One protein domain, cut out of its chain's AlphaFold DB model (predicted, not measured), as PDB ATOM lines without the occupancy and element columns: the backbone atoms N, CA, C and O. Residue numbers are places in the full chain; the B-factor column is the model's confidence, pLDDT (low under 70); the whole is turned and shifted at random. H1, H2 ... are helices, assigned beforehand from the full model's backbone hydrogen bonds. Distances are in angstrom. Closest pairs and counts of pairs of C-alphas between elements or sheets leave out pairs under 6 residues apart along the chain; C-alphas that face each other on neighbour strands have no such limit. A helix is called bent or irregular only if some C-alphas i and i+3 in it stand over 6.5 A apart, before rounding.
ATOM      1  N   PRO A  47     223.080 136.062 106.110       74.94
ATOM      2  CA  PRO A  47     221.758 136.632 105.877       74.94
ATOM      3  C   PRO A  47     220.804 136.416 107.064       74.94
ATOM      4  O   PRO A  47     220.082 137.348 107.427       74.94
ATOM      5  N   GLU A  48     220.858 135.250 107.720       78.62
ATOM      6  CA  GLU A  48     220.046 134.969 108.906       78.62
ATOM      7  C   GLU A  48     220.417 135.859 110.101       78.62
ATOM      8  O   GLU A  48     219.537 136.434 110.743       78.62
ATOM      9  N   GLU A  49     221.708 136.041 110.390       78.62
ATOM     10  CA  GLU A  49     222.162 136.889 111.501       78.62
ATOM     11  C   GLU A  49     221.864 138.374 111.261       78.62
ATOM     12  O   GLU A  49     221.565 139.123 112.197       78.62
ATOM     13  N   ARG A  50     221.900 138.812 109.998       74.88
ATOM     14  CA  ARG A  50     221.506 140.170 109.613       74.88
ATOM     15  C   ARG A  50     220.017 140.406 109.876       74.88
ATOM     16  O   ARG A  50     219.672 141.444 110.447       74.88
ATOM     17  N   GLU A  51     219.152 139.470 109.496       81.44
ATOM     18  CA  GLU A  51     217.713 139.563 109.773       81.44
ATOM     19  C   GLU A  51     217.418 139.471 111.275       81.44
ATOM     20  O   GLU A  51     216.677 140.299 111.805       81.44
ATOM     21  N   ALA A  52     218.088 138.577 112.004       83.62
ATOM     22  CA  ALA A  52     217.964 138.489 113.458       83.62
ATOM     23  C   ALA A  52     218.365 139.801 114.153       83.62
ATOM     24  O   ALA A  52     217.673 140.270 115.061       83.62
ATOM     25  N   ARG A  53     219.448 140.448 113.702       80.88
ATOM     26  CA  ARG A  53     219.895 141.739 114.241       80.88
ATOM     27  C   ARG A  53     218.909 142.867 113.942       80.88
ATOM     28  O   ARG A  53     218.677 143.702 114.817       80.88
ATOM     29  N   LYS A  54     218.314 142.890 112.744       81.81
ATOM     30  CA  LYS A  54     217.243 143.840 112.398       81.81
ATOM     31  C   LYS A  54     216.017 143.635 113.283       81.81
ATOM     32  O   LYS A  54     215.541 144.594 113.881       81.81
ATOM     33  N   LEU A  55     215.545 142.397 113.415       85.19
ATOM     34  CA  LEU A  55     214.391 142.066 114.253       85.19
ATOM     35  C   LEU A  55     214.638 142.442 115.719       85.19
ATOM     36  O   LEU A  55     213.787 143.068 116.341       85.19
ATOM     37  N   ALA A  56     215.828 142.152 116.252       84.06
ATOM     38  CA  ALA A  56     216.205 142.539 117.610       84.06
ATOM     39  C   ALA A  56     216.255 144.065 117.802       84.06
ATOM     40  O   ALA A  56     215.906 144.567 118.870       84.06
ATOM     41  N   PHE A  57     216.682 144.814 116.784       81.88
ATOM     42  CA  PHE A  57     216.671 146.273 116.810       81.88
ATOM     43  C   PHE A  57     215.242 146.832 116.838       81.88
ATOM     44  O   PHE A  57     214.933 147.655 117.700       81.88
ATOM     45  N   PHE A  58     214.355 146.342 115.967       81.12
ATOM     46  CA  PHE A  58     212.955 146.772 115.949       81.12
ATOM     47  C   PHE A  58     212.195 146.354 117.208       81.12
ATOM     48  O   PHE A  58     211.468 147.169 117.760       81.12
ATOM     49  N   ALA A  59     212.451 145.163 117.751       80.88
ATOM     50  CA  ALA A  59     211.880 144.744 119.029       80.88
ATOM     51  C   ALA A  59     212.270 145.695 120.176       80.88
ATOM     52  O   ALA A  59     211.446 146.020 121.024       80.88
ATOM     53  N   ARG A  60     213.514 146.197 120.197       75.50
ATOM     54  CA  ARG A  60     213.935 147.212 121.182       75.50
ATOM     55  C   ARG A  60     213.267 148.568 120.954       75.50
ATOM     56  O   ARG A  60     212.996 149.265 121.928       75.50
ATOM     57  N   LEU A  61     213.027 148.950 119.700       70.25
ATOM     58  CA  LEU A  61     212.308 150.180 119.364       70.25
ATOM     59  C   LEU A  61     210.825 150.102 119.744       70.25
ATOM     60  O   LEU A  61     210.310 151.070 120.288       70.25
ATOM     61  N   ASP A  62     210.173 148.959 119.530       67.94
ATOM     62  CA  ASP A  62     208.760 148.747 119.875       67.94
ATOM     63  C   ASP A  62     208.510 148.736 121.389       67.94
ATOM     64  O   ASP A  62     207.444 149.143 121.846       67.94
ATOM     65  N   VAL A  63     209.493 148.294 122.183       67.44
ATOM     66  CA  VAL A  63     209.427 148.320 123.656       67.44
ATOM     67  C   VAL A  63     209.695 149.724 124.214       67.44
ATOM     68  O   VAL A  63     209.387 150.010 125.374       67.44
ATOM     69  N   ARG A  64     210.255 150.633 123.408       59.59
ATOM     70  CA  ARG A  64     210.428 152.028 123.815       59.59
ATOM     71  C   ARG A  64     209.040 152.665 123.947       59.59
ATOM     72  O   ARG A  64     208.195 152.429 123.086       59.59
ATOM     73  N   PRO A  65     208.786 153.496 124.976       64.56
ATOM     74  CA  PRO A  65     207.566 154.288 125.016       64.56
ATOM     75  C   PRO A  65     207.457 155.044 123.691       64.56
ATOM     76  O   PRO A  65     208.363 155.815 123.362       64.56
ATOM     77  N   ARG A  66     206.406 154.760 122.910       62.84
ATOM     78  CA  ARG A  66     206.054 155.535 121.718       62.84
ATOM     79  C   ARG A  66     205.869 156.964 122.204       62.84
ATOM     80  O   ARG A  66     204.897 157.215 122.897       62.84
ATOM     81  N   THR A  67     206.908 157.769 121.982       58.78
ATOM     82  CA  THR A  67     207.038 159.208 122.221       58.78
ATOM     83  C   THR A  67     206.229 159.760 123.403       58.78
ATOM     84  O   THR A  67     205.013 159.850 123.376       58.78
ATOM     85  N   GLN A  68     206.927 160.273 124.421       57.66
ATOM     86  CA  GLN A  68     206.320 161.197 125.397       57.66
ATOM     87  C   GLN A  68     205.743 162.469 124.742       57.66
ATOM     88  O   GLN A  68     205.120 163.274 125.426       57.66
ATOM     89  N   ASP A  69     205.967 162.647 123.439       64.31
ATOM     90  CA  ASP A  69     205.339 163.665 122.621       64.31
ATOM     91  C   ASP A  69     203.925 163.210 122.204       64.31
ATOM     92  O   ASP A  69     203.797 162.207 121.490       64.31
ATOM     93  N   PRO A  70     202.867 163.900 122.666       68.75
ATOM     94  CA  PRO A  70     201.492 163.610 122.270       68.75
ATOM     95  C   PRO A  70     201.190 164.028 120.823       68.75
ATOM     96  O   PRO A  70     200.119 163.683 120.320       68.75
ATOM     97  N   ARG A  71     202.091 164.777 120.171       68.62
ATOM     98  CA  ARG A  71     201.938 165.219 118.786       68.62
ATOM     99  C   ARG A  71     202.133 164.052 117.822       68.62
ATOM    100  O   ARG A  71     202.964 163.161 118.007       68.62
ATOM    101  N   SER A  72     201.332 164.052 116.772       71.69
ATOM    102  CA  SER A  72     201.454 163.150 115.638       71.69
ATOM    103  C   SER A  72     202.735 163.429 114.846       71.69
ATOM    104  O   SER A  72     203.264 164.538 114.849       71.69
ATOM    105  N   LEU A  73     203.212 162.426 114.101       68.25
ATOM    106  CA  LEU A  73     204.381 162.577 113.221       68.25
ATOM    107  C   LEU A  73     204.237 163.754 112.246       68.25
ATOM    108  O   LEU A  73     205.214 164.441 111.980       68.25
ATOM    109  N   LYS A  74     203.015 164.009 111.769       71.56
ATOM    110  CA  LYS A  74     202.723 165.110 110.851       71.56
ATOM    111  C   LYS A  74     202.903 166.482 111.509       71.56
ATOM    112  O   LYS A  74     203.452 167.378 110.893       71.56
ATOM    113  N   GLU A  75     202.483 166.628 112.764       70.94
ATOM    114  CA  GLU A  75     202.659 167.877 113.520       70.94
ATOM    115  C   GLU A  75     204.142 168.158 113.794       70.94
ATOM    116  O   GLU A  75     204.583 169.293 113.679       70.94
ATOM    117  N   ILE A  76     204.940 167.122 114.076       71.38
ATOM    118  CA  ILE A  76     206.396 167.262 114.242       71.38
ATOM    119  C   ILE A  76     207.063 167.656 112.915       71.38
ATOM    120  O   ILE A  76     207.937 168.519 112.891       71.38
ATOM    121  N   GLU A  77     206.655 167.042 111.800       67.88
ATOM    122  CA  GLU A  77     207.176 167.380 110.471       67.88
ATOM    123  C   GLU A  77     206.867 168.831 110.079       67.88
ATOM    124  O   GLU A  77     207.771 169.535 109.622       67.88
ATOM    125  N   ASP A  78     205.631 169.280 110.307       69.19
ATOM    126  CA  ASP A  78     205.149 170.624 109.963       69.19
ATOM    127  C   ASP A  78     205.734 171.730 110.876       69.19
ATOM    128  O   ASP A  78     205.821 172.882 110.458       69.19
ATOM    129  N   GLU A  79     206.124 171.411 112.118       67.38
ATOM    130  CA  GLU A  79     206.631 172.397 113.092       67.38
ATOM    131  C   GLU A  79     208.165 172.421 113.217       67.38
ATOM    132  O   GLU A  79     208.740 173.472 113.509       67.38
ATOM    133  N   GLU A  80     208.838 171.280 113.034       67.94
ATOM    134  CA  GLU A  80     210.262 171.125 113.374       67.94
ATOM    135  C   GLU A  80     211.155 170.742 112.189       67.94
ATOM    136  O   GLU A  80     212.353 171.036 112.219       67.94
ATOM    137  N   LEU A  81     210.615 170.096 111.149       66.44
ATOM    138  CA  LEU A  81     211.411 169.677 109.986       66.44
ATOM    139  C   LEU A  81     211.227 170.580 108.776       66.44
ATOM    140  O   LEU A  81     212.195 170.783 108.038       66.44
ATOM    141  N   TYR A  82     210.030 171.126 108.576       70.19
ATOM    142  CA  TYR A  82     209.703 171.942 107.417       70.19
ATOM    143  C   TYR A  82     209.099 173.288 107.826       70.19
ATOM    144  O   TYR A  82     208.295 173.376 108.741       70.19
ATOM    145  N   GLY A  83     209.498 174.365 107.151       66.88
ATOM    146  CA  GLY A  83     208.870 175.675 107.315       66.88
ATOM    147  C   GLY A  83     207.498 175.745 106.635       66.88
ATOM    148  O   GLY A  83     207.098 174.834 105.918       66.88
ATOM    149  N   GLU A  84     206.817 176.884 106.774       67.44
ATOM    150  CA  GLU A  84     205.438 177.127 106.296       67.44
ATOM    151  C   GLU A  84     205.191 176.827 104.796       67.44
ATOM    152  O   GLU A  84     204.053 176.606 104.389       67.44
ATOM    153  N   TYR A  85     206.243 176.768 103.968       70.00
ATOM    154  CA  TYR A  85     206.161 176.425 102.539       70.00
ATOM    155  C   TYR A  85     206.813 175.073 102.187       70.00
ATOM    156  O   TYR A  85     207.089 174.807 101.016       70.00
ATOM    157  N   GLY A  86     207.059 174.205 103.173       63.84
ATOM    158  CA  GLY A  86     207.623 172.866 102.968       63.84
ATOM    159  C   GLY A  86     209.139 172.830 102.744       63.84
ATOM    160  O   GLY A  86     209.678 171.792 102.364       63.84
ATOM    161  N   GLN A  87     209.852 173.942 102.943       70.12
ATOM    162  CA  GLN A  87     211.314 173.958 102.902       70.12
ATOM    163  C   GLN A  87     211.889 173.313 104.165       70.12
ATOM    164  O   GLN A  87     211.389 173.609 105.247       70.12
ATOM    165  N   PRO A  88     212.931 172.470 104.070       68.25
ATOM    166  CA  PRO A  88     213.581 171.947 105.261       68.25
ATOM    167  C   PRO A  88     214.113 173.110 106.102       68.25
ATOM    168  O   PRO A  88     214.698 174.050 105.558       68.25
ATOM    169  N   ILE A  89     213.898 173.066 107.414       66.88
ATOM    170  CA  ILE A  89     214.480 174.045 108.334       66.88
ATOM    171  C   ILE A  89     215.947 173.627 108.540       66.88
ATOM    172  O   ILE A  89     216.246 172.747 109.346       66.88
ATOM    173  N   GLY A  90     216.853 174.190 107.734       58.56
ATOM    174  CA  GLY A  90     218.292 173.892 107.717       58.56
ATOM    175  C   GLY A  90     219.110 174.976 107.034       58.56
ATOM    176  O   GLY A  90     218.661 175.471 105.976       58.56
TER     177      GLY A  90
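This is residues 47 to 90 of the 90 residues of an uncharacterized protein of Caulobacter flavus (UniProt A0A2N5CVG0). The printed part is an open arch: the long helix H1 makes one leg, a bare link, residues 63 to 72, makes the top, and the short helix H2 with the end of the chain makes the other leg. The two helices do not pack on each other, and the last residues, 82 to 90, fold back beside the end of H2. There are 44 printed residues, with two named helices, H1 then H2, and no named strand; the class is all helix, with 25 residues in the named helices. The whole is extended, with a radius of gyration of the C-alphas of 15.9 A, and its C-alphas span 44 by 24 by 14 A, only just elongated.

H1, residues 47 to 62, and H2, residues 73 to 81, are apart, with no C-alpha of the one within 8 A of the other. Ten residues between them form a short link. Residues 47 to 76 stand free; of these, 47 to 62 belong to H1 and 73 to 76 to H2. In H1 and H2 each backbone O i to N i+4 pair is within hydrogen-bond range.

H1 begins at C-alpha 47, at (221.758, 136.632, 105.877), and measures 22.6 A from first to last C-alpha, ending at C-alpha 62, at (208.760, 148.747, 119.875). H2 measures 10.5 A, from Leu 73 to Leu 81, and ends at C-alpha 81, at (211.411, 169.677, 109.986). H2 is neither bent nor irregular, but only just: C-alphas 78 and 81 are 6.3 A apart.

The two C-alphas farthest apart are those of Glu 48 and Glu 84, at 44.7 A. The printed part has no cut and ends at Gly 90, the chain's last residue. The mean pLDDT of the printed part is 71.1, and 22 residues are under 70, among them residues 62 to 71 and 77 to 81.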